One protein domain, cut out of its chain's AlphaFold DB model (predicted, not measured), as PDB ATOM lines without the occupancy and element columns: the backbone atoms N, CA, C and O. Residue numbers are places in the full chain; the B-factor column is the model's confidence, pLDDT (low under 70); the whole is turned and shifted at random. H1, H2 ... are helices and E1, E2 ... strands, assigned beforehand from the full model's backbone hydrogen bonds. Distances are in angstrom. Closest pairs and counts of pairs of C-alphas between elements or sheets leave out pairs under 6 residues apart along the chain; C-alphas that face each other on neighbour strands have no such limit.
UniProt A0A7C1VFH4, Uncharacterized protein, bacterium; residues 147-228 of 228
ATOM      1  N   GLU A 147      28.047 -13.262  36.027       52.66
ATOM      2  CA  GLU A 147      28.421 -12.024  35.369       52.66
ATOM      3  C   GLU A 147      27.771 -10.962  36.237       52.66
ATOM      4  O   GLU A 147      26.567 -10.709  36.159       52.66
ATOM      5  N   ASP A 148      28.585 -10.444  37.156       62.59
ATOM      6  CA  ASP A 148      28.278  -9.329  38.026       62.59
ATOM      7  C   ASP A 148      27.468  -8.333  37.196       62.59
ATOM      8  O   ASP A 148      27.892  -7.945  36.104       62.59
ATOM      9  N   PHE A 149      26.257  -7.995  37.637       65.38
ATOM     10  CA  PHE A 149      25.314  -7.161  36.880       65.38
ATOM     11  C   PHE A 149      25.991  -5.904  36.297       65.38
ATOM     12  O   PHE A 149      25.619  -5.405  35.234       65.38
ATOM     13  N   ILE A 150      27.032  -5.438  36.991       72.62
ATOM     14  CA  ILE A 150      27.970  -4.395  36.594       72.62
ATOM     15  C   ILE A 150      28.647  -4.699  35.247       72.62
ATOM     16  O   ILE A 150      28.516  -3.889  34.335       72.62
ATOM     17  N   THR A 151      29.289  -5.854  35.071       75.12
ATOM     18  CA  THR A 151      29.959  -6.272  33.826       75.12
ATOM     19  C   THR A 151      28.980  -6.348  32.657       75.12
ATOM     20  O   THR A 151      29.263  -5.854  31.567       75.12
ATOM     21  N   TYR A 152      27.781  -6.895  32.881       71.25
ATOM     22  CA  TYR A 152      26.735  -6.910  31.855       71.25
ATOM     23  C   TYR A 152      26.326  -5.486  31.447       71.25
ATOM     24  O   TYR A 152      26.204  -5.170  30.260       71.25
ATOM     25  N   LEU A 153      26.127  -4.607  32.429       79.31
ATOM     26  CA  LEU A 153      25.756  -3.216  32.200       79.31
ATOM     27  C   LEU A 153      26.883  -2.427  31.514       79.31
ATOM     28  O   LEU A 153      26.605  -1.559  30.686       79.31
ATOM     29  N   GLU A 154      28.142  -2.738  31.807       81.94
ATOM     30  CA  GLU A 154      29.316  -2.190  31.125       81.94
ATOM     31  C   GLU A 154      29.410  -2.669  29.675       81.94
ATOM     32  O   GLU A 154      29.557  -1.835  28.780       81.94
ATOM     33  N   ASN A 155      29.207  -3.962  29.412       80.38
ATOM     34  CA  ASN A 155      29.157  -4.515  28.056       80.38
ATOM     35  C   ASN A 155      28.017  -3.896  27.241       80.38
ATOM     36  O   ASN A 155      28.197  -3.522  26.080       80.38
ATOM     37  N   LEU A 156      26.847  -3.713  27.853       83.88
ATOM     38  CA  LEU A 156      25.707  -3.071  27.207       83.88
ATOM     39  C   LEU A 156      25.983  -1.592  26.908       83.88
ATOM     40  O   LEU A 156      25.660  -1.117  25.820       83.88
ATOM     41  N   LYS A 157      26.642  -0.870  27.823       86.81
ATOM     42  CA  LYS A 157      27.125   0.496  27.567       86.81
ATOM     43  C   LYS A 157      28.164   0.530  26.449       86.81
ATOM     44  O   LYS A 157      28.112   1.438  25.626       86.81
ATOM     45  N   ALA A 158      29.086  -0.427  26.397       84.38
ATOM     46  CA  ALA A 158      30.103  -0.510  25.354       84.38
ATOM     47  C   ALA A 158      29.469  -0.749  23.976       84.38
ATOM     48  O   ALA A 158      29.764  -0.015  23.033       84.38
ATOM     49  N   LYS A 159      28.518  -1.687  23.877       83.94
ATOM     50  CA  LYS A 159      27.745  -1.941  22.650       83.94
ATOM     51  C   LYS A 159      26.918  -0.730  22.236       83.94
ATOM     52  O   LYS A 159      26.973  -0.325  21.079       83.94
ATOM     53  N   ALA A 160      26.223  -0.096  23.180       83.75
ATOM     54  CA  ALA A 160      25.469   1.127  22.914       83.75
ATOM     55  C   ALA A 160      26.378   2.271  22.439       83.75
ATOM     56  O   ALA A 160      26.005   3.001  21.527       83.75
ATOM     57  N   ARG A 161      27.589   2.406  22.998       83.56
ATOM     58  CA  ARG A 161      28.593   3.374  22.530       83.56
ATOM     59  C   ARG A 161      29.102   3.045  21.132       83.56
ATOM     60  O   ARG A 161      29.212   3.963  20.331       83.56
ATOM     61  N   LYS A 162      29.397   1.776  20.827       82.81
ATOM     62  CA  LYS A 162      29.824   1.342  19.484       82.81
ATOM     63  C   LYS A 162      28.735   1.650  18.457       82.81
ATOM     64  O   LYS A 162      29.010   2.309  17.462       82.81
ATOM     65  N   PHE A 163      27.496   1.273  18.763       83.00
ATOM     66  CA  PHE A 163      26.332   1.564  17.932       83.00
ATOM     67  C   PHE A 163      26.119   3.072  17.745       83.00
ATOM     68  O   PHE A 163      25.930   3.532  16.623       83.00
ATOM     69  N   TYR A 164      26.212   3.850  18.829       82.25
ATOM     70  CA  TYR A 164      26.136   5.307  18.768       82.25
ATOM     71  C   TYR A 164      27.216   5.862  17.840       82.25
ATOM     72  O   TYR A 164      26.865   6.505  16.865       82.25
ATOM     73  N   LYS A 165      28.495   5.523  18.048       79.06
ATOM     74  CA  LYS A 165      29.612   5.984  17.202       79.06
ATOM     75  C   LYS A 165      29.446   5.605  15.725       79.06
ATOM     76  O   LYS A 165      29.806   6.394  14.859       79.06
ATOM     77  N   GLN A 166      28.882   4.433  15.437       80.25
ATOM     78  CA  GLN A 166      28.630   3.977  14.066       80.25
ATOM     79  C   GLN A 166      27.463   4.703  13.384       80.25
ATOM     80  O   GLN A 166      27.471   4.837  12.165       80.25
ATOM     81  N   LYS A 167      26.448   5.143  14.137       83.25
ATOM     82  CA  LYS A 167      25.218   5.727  13.569       83.25
ATOM     83  C   LYS A 167      25.113   7.244  13.725       83.25
ATOM     84  O   LYS A 167      24.344   7.871  13.000       83.25
ATOM     85  N   SER A 168      25.851   7.835  14.661       86.38
ATOM     86  CA  SER A 168      25.835   9.269  14.930       86.38
ATOM     87  C   SER A 168      26.828  10.010  14.044       86.38
ATOM     88  O   SER A 168      28.025   9.736  14.091       86.38
ATOM     89  N   LEU A 169      26.338  11.007  13.320       89.06
ATOM     90  CA  LEU A 169      27.131  11.927  12.521       89.06
ATOM     91  C   LEU A 169      27.529  13.135  13.370       89.06
ATOM     92  O   LEU A 169      26.672  13.791  13.966       89.06
ATOM     93  N   HIS A 170      28.819  13.446  13.414       90.06
ATOM     94  CA  HIS A 170      29.382  14.544  14.187       90.06
ATOM     95  C   HIS A 170      29.756  15.701  13.266       90.06
ATOM     96  O   HIS A 170      30.577  15.563  12.359       90.06
ATOM     97  N   ILE A 171      29.176  16.873  13.519       90.75
ATOM     98  CA  ILE A 171      29.404  18.053  12.690       90.75
ATOM     99  C   ILE A 171      30.182  19.090  13.486       90.75
ATOM    100  O   ILE A 171      29.670  19.702  14.426       90.75
ATOM    101  N   PHE A 172      31.422  19.314  13.076       91.50
ATOM    102  CA  PHE A 172      32.336  20.289  13.648       91.50
ATOM    103  C   PHE A 172      32.392  21.559  12.802       91.50
ATOM    104  O   PHE A 172      32.196  21.554  11.588       91.50
ATOM    105  N   CYS A 173      32.698  22.688  13.429       90.00
ATOM    106  CA  CYS A 173      32.972  23.916  12.698       90.00
ATOM    107  C   CYS A 173      34.350  23.840  12.007       90.00
ATOM    108  O   CYS A 173      35.347  23.741  12.721       90.00
ATOM    109  N   PRO A 174      34.454  24.036  10.676       90.62
ATOM    110  CA  PRO A 174      35.727  23.957   9.944       90.62
ATOM    111  C   PRO A 174      36.812  24.943  10.395       90.62
ATOM    112  O   PRO A 174      37.987  24.741  10.120       90.62
ATOM    113  N   LYS A 175      36.430  26.047  11.054       90.69
ATOM    114  CA  LYS A 175      37.370  27.100  11.475       90.69
ATOM    115  C   LYS A 175      37.886  26.959  12.900       90.69
ATOM    116  O   LYS A 175      38.974  27.438  13.195       90.69
ATOM    117  N   CYS A 176      37.078  26.415  13.805       89.31
ATOM    118  CA  CYS A 176      37.398  26.397  15.236       89.31
ATOM    119  C   CYS A 176      37.278  25.011  15.870       89.31
ATOM    120  O   CYS A 176      37.410  24.903  17.085       89.31
ATOM    121  N   ASN A 177      36.998  23.981  15.064       89.88
ATOM    122  CA  ASN A 177      36.851  22.579  15.462       89.88
ATOM    123  C   ASN A 177      35.848  22.350  16.605       89.88
ATOM    124  O   ASN A 177      35.896  21.347  17.305       89.88
ATOM    125  N   PHE A 178      34.921  23.287  16.798       88.94
ATOM    126  CA  PHE A 178      33.883  23.186  17.813       88.94
ATOM    127  C   PHE A 178      32.766  22.259  17.325       88.94
ATOM    128  O   PHE A 178      32.271  22.456  16.212       88.94
ATOM    129  N   LEU A 179      32.358  21.283  18.142       90.19
ATOM    130  CA  LEU A 179      31.233  20.396  17.838       90.19
ATOM    131  C   LEU A 179      29.929  21.202  17.849       90.19
ATOM    132  O   LEU A 179      29.543  21.755  18.877       90.19
ATOM    133  N   LEU A 180      29.262  21.293  16.701       90.62
ATOM    134  CA  LEU A 180      28.028  22.062  16.542       90.62
ATOM    135  C   LEU A 180      26.782  21.212  16.734       90.62
ATOM    136  O   LEU A 180      25.826  21.669  17.354       90.62
ATOM    137  N   ALA A 181      26.786  20.003  16.184       88.88
ATOM    138  CA  ALA A 181      25.646  19.108  16.249       88.88
ATOM    139  C   ALA A 181      26.094  17.653  16.162       88.88
ATOM    140  O   ALA A 181      27.069  17.330  15.478       88.88
ATOM    141  N   THR A 182      25.315  16.791  16.808       89.62
ATOM    142  CA  THR A 182      25.336  15.352  16.569       89.62
ATOM    143  C   THR A 182      23.986  14.961  15.994       89.62
ATOM    144  O   THR A 182      22.950  15.260  16.590       89.62
ATOM    145  N   VAL A 183      23.993  14.339  14.822       88.00
ATOM    146  CA  VAL A 183      22.785  14.033  14.054       88.00
ATOM    147  C   VAL A 183      22.691  12.530  13.864       88.00
ATOM    148  O   VAL A 183      23.690  11.860  13.626       88.00
ATOM    149  N   TRP A 184      21.480  11.996  13.962       86.88
ATOM    150  CA  TRP A 184      21.186  10.630  13.558       86.88
ATOM    151  C   TRP A 184      20.155  10.693  12.439       86.88
ATOM    152  O   TRP A 184      19.048  11.200  12.631       86.88
ATOM    153  N   LEU A 185      20.541  10.219  11.258       82.00
ATOM    154  CA  LEU A 185      19.635  10.105  10.130       82.00
ATOM    155  C   LEU A 185      18.801   8.832  10.225       82.00
ATOM    156  O   LEU A 185      19.332   7.735  10.382       82.00
ATOM    157  N   LEU A 186      17.486   8.997  10.086       77.69
ATOM    158  CA  LEU A 186      16.577   7.875   9.867       77.69
ATOM    159  C   LEU A 186      16.738   7.303   8.446       77.69
ATOM    160  O   LEU A 186      16.541   6.110   8.254       77.69
ATOM    161  N   TYR A 187      17.121   8.153   7.483       79.94
ATOM    162  CA  TYR A 187      17.321   7.814   6.071       79.94
ATOM    163  C   TYR A 187      18.674   8.376   5.582       79.94
ATOM    164  O   TYR A 187      18.737   9.563   5.243       79.94
ATOM    165  N   PRO A 188      19.761   7.582   5.599       71.94
ATOM    166  CA  PRO A 188      21.120   8.054   5.308       71.94
ATOM    167  C   PRO A 188      21.318   8.518   3.855       71.94
ATOM    168  O   PRO A 188      22.036   9.489   3.634       71.94
ATOM    169  N   ASP A 189      20.604   7.914   2.901       70.62
ATOM    170  CA  ASP A 189      20.785   8.165   1.459       70.62
ATOM    171  C   ASP A 189      19.934   9.318   0.918       70.62
ATOM    172  O   ASP A 189      19.982   9.665  -0.261       70.62
ATOM    173  N   SER A 190      19.117   9.931   1.776       77.75
ATOM    174  CA  SER A 190      18.368  11.115   1.370       77.75
ATOM    175  C   SER A 190      19.311  12.323   1.251       77.75
ATOM    176  O   SER A 190      20.190  12.480   2.103       77.75
ATOM    177  N   PRO A 191      19.135  13.201   0.239       80.50
ATOM    178  CA  PRO A 191      19.980  14.378   0.011       80.50
ATOM    179  C   PRO A 191      19.678  15.477   1.041       80.50
ATOM    180  O   PRO A 191      19.228  16.581   0.728       80.50
ATOM    181  N   ASN A 192      19.879  15.157   2.316       84.06
ATOM    182  CA  ASN A 192      19.681  16.069   3.420       84.06
ATOM    183  C   ASN A 192      20.904  16.970   3.532       84.06
ATOM    184  O   ASN A 192      22.025  16.504   3.752       84.06
ATOM    185  N   SER A 193      20.670  18.273   3.443       88.44
ATOM    186  CA  SER A 193      21.670  19.285   3.747       88.44
ATOM    187  C   SER A 193      21.294  20.037   5.020       88.44
ATOM    188  O   SER A 193      20.118  20.290   5.295       88.44
ATOM    189  N   LEU A 194      22.300  20.382   5.822       87.81
ATOM    190  CA  LEU A 194      22.141  21.267   6.971       87.81
ATOM    191  C   LEU A 194      22.896  22.567   6.735       87.81
ATOM    192  O   LEU A 194      24.102  22.568   6.493       87.81
ATOM    193  N   HIS A 195      22.177  23.672   6.895       91.25
ATOM    194  CA  HIS A 195      22.736  25.015   6.942       91.25
ATOM    195  C   HIS A 195      23.072  25.356   8.394       91.25
ATOM    196  O   HIS A 195      22.177  25.589   9.214       91.25
ATOM    197  N   LEU A 196      24.358  25.374   8.738       90.69
ATOM    198  CA  LEU A 196      24.811  25.541  10.117       90.69
ATOM    199  C   LEU A 196      25.554  26.862  10.303       90.69
ATOM    200  O   LEU A 196      26.339  27.305   9.465       90.69
ATOM    201  N   LYS A 197      25.328  27.491  11.459       92.44
ATOM    202  CA  LYS A 197      26.087  28.653  11.929       92.44
ATOM    203  C   LYS A 197      26.828  28.272  13.202       92.44
ATOM    204  O   LYS A 197      26.226  27.767  14.144       92.44
ATOM    205  N   CYS A 198      28.122  28.564  13.247       90.62
ATOM    206  CA  CYS A 198      28.929  28.320  14.428       90.62
ATOM    207  C   CYS A 198      28.411  29.131  15.626       90.62
ATOM    208  O   CYS A 198      28.312  30.356  15.544       90.62
ATOM    209  N   GLY A 199      28.111  28.442  16.734       87.06
ATOM    210  CA  GLY A 199      27.647  29.049  17.986       87.06
ATOM    211  C   GLY A 199      28.746  29.725  18.811       87.06
ATOM    212  O   GLY A 199      28.443  30.431  19.763       87.06
ATOM    213  N   ASN A 200      30.021  29.545  18.447       88.06
ATOM    214  CA  ASN A 200      31.126  30.250  19.089       88.06
ATOM    215  C   ASN A 200      31.091  31.735  18.690       88.06
ATOM    216  O   ASN A 200      31.254  32.061  17.507       88.06
ATOM    217  N   GLU A 201      30.922  32.619  19.677       87.75
ATOM    218  CA  GLU A 201      30.813  34.077  19.507       87.75
ATOM    219  C   GLU A 201      31.974  34.676  18.704       87.75
ATOM    220  O   GLU A 201      31.784  35.631  17.954       87.75
ATOM    221  N   LYS A 202      33.172  34.085  18.805       88.31
ATOM    222  CA  LYS A 202      34.372  34.550  18.092       88.31
ATOM    223  C   LYS A 202      34.464  34.061  16.643       88.31
ATOM    224  O   LYS A 202      35.238  34.616  15.872       88.31
ATOM    225  N   CYS A 203      33.727  33.013  16.275       90.06
ATOM    226  CA  CYS A 203      33.829  32.385  14.957       90.06
ATOM    227  C   CYS A 203      32.688  32.812  14.031       90.06
ATOM    228  O   CYS A 203      32.937  33.317  12.937       90.06
ATOM    229  N   GLY A 204      31.434  32.579  14.439       87.25
ATOM    230  CA  GLY A 204      30.233  32.936  13.670       87.25
ATOM    231  C   GLY A 204      30.140  32.369  12.241       87.25
ATOM    232  O   GLY A 204      29.257  32.784  11.488       87.25
ATOM    233  N   TYR A 205      31.034  31.450  11.856       92.31
ATOM    234  CA  TYR A 205      31.152  30.921  10.499       92.31
ATOM    235  C   TYR A 205      29.894  30.160  10.080       92.31
ATOM    236  O   TYR A 205      29.358  29.376  10.863       92.31
ATOM    237  N   LYS A 206      29.440  30.397   8.849       92.75
ATOM    238  CA  LYS A 206      28.293  29.721   8.242       92.75
ATOM    239  C   LYS A 206      28.787  28.795   7.145       92.75
ATOM    240  O   LYS A 206      29.647  29.202   6.366       92.75
ATOM    241  N   PHE A 207      28.256  27.587   7.109       92.19
ATOM    242  CA  PHE A 207      28.581  26.606   6.089       92.19
ATOM    243  C   PHE A 207      27.437  25.619   5.935       92.19
ATOM    244  O   PHE A 207      26.633  25.428   6.852       92.19
ATOM    245  N   ASP A 208      27.434  24.983   4.776       91.25
ATOM    246  CA  ASP A 208      26.449  23.989   4.408       91.25
ATOM    247  C   ASP A 208      27.147  22.644   4.366       91.25
ATOM    248  O   ASP A 208      28.300  22.544   3.933       91.25
ATOM    249  N   ILE A 209      26.461  21.624   4.859       89.31
ATOM    250  CA  ILE A 209      26.975  20.268   4.820       89.31
ATOM    251  C   ILE A 209      25.918  19.318   4.303       89.31
ATOM    252  O   ILE A 209      24.764  19.357   4.722       89.31
ATOM    253  N   GLU A 210      26.343  18.469   3.383       88.50
ATOM    254  CA  GLU A 210      25.562  17.347   2.904       88.50
ATOM    255  C   GLU A 210      25.799  16.171   3.847       88.50
ATOM    256  O   GLU A 210      26.944  15.797   4.103       88.50
ATOM    257  N   LEU A 211      24.728  15.640   4.432       85.12
ATOM    258  CA  LEU A 211      24.853  14.645   5.492       85.12
ATOM    259  C   LEU A 211      25.231  13.256   4.971       85.12
ATOM    260  O   LEU A 211      25.865  12.511   5.709       85.12
ATOM    261  N   SER A 212      24.896  12.929   3.721       80.62
ATOM    262  CA  SER A 212      25.292  11.674   3.064       80.62
ATOM    263  C   SER A 212      26.817  11.520   3.022       80.62
ATOM    264  O   SER A 212      27.352  10.493   3.429       80.62
ATOM    265  N   LYS A 213      27.531  12.598   2.670       82.50
ATOM    266  CA  LYS A 213      29.003  12.642   2.601       82.50
ATOM    267  C   LYS A 213      29.705  12.398   3.934       82.50
ATOM    268  O   LYS A 213      30.886  12.083   3.951       82.50
ATOM    269  N   LEU A 214      29.004  12.545   5.059       82.38
ATOM    270  CA  LEU A 214      29.595  12.312   6.377       82.38
ATOM    271  C   LEU A 214      29.857  10.833   6.655       82.38
ATOM    272  O   LEU A 214      30.738  10.532   7.456       82.38
ATOM    273  N   TYR A 215      29.109   9.925   6.023       79.62
ATOM    274  CA  TYR A 215      29.334   8.486   6.165       79.62
ATOM    275  C   TYR A 215      30.631   8.032   5.485       79.62
ATOM    276  O   TYR A 215      31.263   7.096   5.962       79.62
ATOM    277  N   GLU A 216      31.062   8.729   4.431       81.00
ATOM    278  CA  GLU A 216      32.323   8.454   3.729       81.00
ATOM    279  C   GLU A 216      33.552   8.857   4.559       81.00
ATOM    280  O   GLU A 216      34.632   8.297   4.395       81.00
ATOM    281  N   THR A 217      33.392   9.812   5.478       80.50
ATOM    282  CA  THR A 217      34.480  10.409   6.263       80.50
ATOM    283  C   THR A 217      34.400  10.031   7.745       80.50
ATOM    284  O   THR A 217      34.498  10.893   8.619       80.50
ATOM    285  N   ASP A 218      34.197   8.745   8.052       81.31
ATOM    286  CA  ASP A 218      34.120   8.203   9.423       81.31
ATOM    287  C   ASP A 218      33.107   8.930  10.330       81.31
ATOM    288  O   ASP A 218      33.368   9.212  11.505       81.31
ATOM    289  N   ASN A 219      31.935   9.269   9.789       84.12
ATOM    290  CA  ASN A 219      30.862   9.971  10.498       84.12
ATOM    291  C   ASN A 219      31.241  11.376  11.004       84.12
ATOM    292  O   ASN A 219      30.614  11.883  11.942       84.12
ATOM    293  N   LYS A 220      32.248  12.033  10.414       86.31
ATOM    294  CA  LYS A 220      32.698  13.386  10.789       86.31
ATOM    295  C   LYS A 220      33.024  14.232   9.566       86.31
ATOM    296  O   LYS A 220      33.531  13.736   8.577       86.31
ATOM    297  N   ASN A 221      32.796  15.542   9.629       86.81
ATOM    298  CA  ASN A 221      33.080  16.438   8.496       86.81
ATOM    299  C   ASN A 221      34.534  16.918   8.392       86.81
ATOM    300  O   ASN A 221      34.865  17.662   7.472       86.81
ATOM    301  N   LEU A 222      35.371  16.585   9.374       84.81
ATOM    302  CA  LEU A 222      36.772  16.985   9.446       84.81
ATOM    303  C   LEU A 222      37.606  15.769   9.844       84.81
ATOM    304  O   LEU A 222      37.408  15.211  10.919       84.81
ATOM    305  N   GLU A 223      38.584  15.398   9.022       77.50
ATOM    306  CA  GLU A 223      39.456  14.246   9.292       77.50
ATOM    307  C   GLU A 223      40.321  14.450  10.549       77.50
ATOM    308  O   GLU A 223      40.502  13.528  11.342       77.50
ATOM    309  N   ASN A 224      40.756  15.689  10.798       78.56
ATOM    310  CA  ASN A 224      41.727  16.050  11.841       78.56
ATOM    311  C   ASN A 224      41.142  16.199  13.259       78.56
ATOM    312  O   ASN A 224      41.795  16.774  14.131       78.56
ATOM    313  N   VAL A 225      39.906  15.753  13.496       75.38
ATOM    314  CA  VAL A 225      39.269  15.842  14.816       75.38
ATOM    315  C   VAL A 225      39.165  14.453  15.438       75.38
ATOM    316  O   VAL A 225      38.590  13.532  14.849       75.38
ATOM    317  N   GLU A 226      39.730  14.310  16.639       72.50
ATOM    318  CA  GLU A 226      39.538  13.125  17.473       72.50
ATOM    319  C   GLU A 226      38.131  13.149  18.075       72.50
ATOM    320  O   GLU A 226      37.715  14.124  18.708       72.50
ATOM    321  N   MET A 227      37.379  12.070  17.846       66.94
ATOM    322  CA  MET A 227      36.082  11.876  18.484       66.94
ATOM    323  C   MET A 227      36.285  11.493  19.958       66.94
ATOM    324  O   MET A 227      37.128  10.635  20.232       66.94
ATOM    325  N   PRO A 228      35.514  12.074  20.893       56.59
ATOM    326  CA  PRO A 228      35.570  11.701  22.305       56.59
ATOM    327  C   PRO A 228      35.139  10.245  22.596       56.59
ATOM    328  O   PRO A 228      34.511   9.560  21.746       56.59
TER     329      PRO A 228
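Overview. This is residues 147 to 228 of the 228 residues of an uncharacterized protein of bacterium (UniProt A0A7C1VFH4). Picture a handle and a small head: the long helix H1 sticks out with its residues 149 to 163, and the head is built of two antiparallel strand hairpins, E1 with E2 and E3 with E4. The short helix H2 and a tail without a named element, residues 217 to 228, complete the head, and the handle makes much of the length. The printed part has 82 residues with two named helices and four named strands, in the order H1, E1, E2, E3, E4, H2 along the chain; the strands form two separate sheets of two, ordered E1 - E2 and E3 - E4, each antiparallel. The class is mixed, helices and strands, with 42 residues in named elements. The whole is loose, with a radius of gyration of the C-alphas of 15.4 A, and elongated, spanning 50 by 31 by 19 A.

Along the chain. Start at Glu 147 and go two residues on to C-alpha 149 at (25.314, -7.161, 36.880); from there H1, residues 149 to 167, runs 26.6 A to C-alpha 167 at (25.218, 5.727, 13.569). One residue later you meet E1, residues 169 to 172, 9.9 A long. Read on to E2, residues 179 to 183, which covers 11.2 A. Next find E3, residues 193 to 197, 13.2 A long, and then E4, residues 206 to 210, 13.8 A long, ending at C-alpha 210 at (25.562, 17.347, 2.904). The last named element is H2, residues 213 to 216, four residues and 5.5 A; from its end the backbone goes on to Pro 228, the chain's last residue, with its C-alpha at (35.570, 11.701, 22.305).

Arrangement. Look first at H1, which is joined to E1 by a tight link of one residue and is apart from E2, E3, E4 and H2. Next compare E1 with E2: they form a hairpin, antiparallel, with 162 degrees between their N-to-C directions. The C-alphas of His 170 and Thr 182, which face each other, are 4.8 A apart, and you will find N 169 and O 183 at 2.8 A and N 171 and O 181 at 2.9 A, within hydrogen-bond range. From E2 go to E3: their closest C-alphas, those of Leu 180 and Leu 196, are 8.0 A apart. E3 and E4 form the second hairpin, antiparallel at 160 degrees. There the C-alphas of His 195 and Asp 208 face each other at 4.6 A, while N 194 and O 209 at 2.9 A and N 196 and O 207 at 3.0 A are within hydrogen-bond range. E1 is apart from both E3 and E4, and E2 is apart from E4. A tight link of two residues leads from E4 to H2, whose closest C-alpha pair with E1, Leu 169 and Leu 214, is 6.6 A apart; H2 is apart from E2 and E3. In H1 every O i to N i+4 pair is within hydrogen-bond range; H2 is too short for such a pair, and its one O i to N i+3 pair is within range.

Size, cuts and confidence. The two C-alphas farthest apart are those of Glu 147 and Lys 202, at 50.0 A. Residues 147 to 163, of which 149 to 163 belong to H1, stand free; the body without them has 65 residues, spans 33 by 24 by 16 A and has a radius of gyration of 11.4 A. The printed part has no cut, and no link between named elements is long. The mean pLDDT of the printed part is 83.2; look for values under 70 at residues 147 to 149 and 227 to 228, where the model's confidence is low.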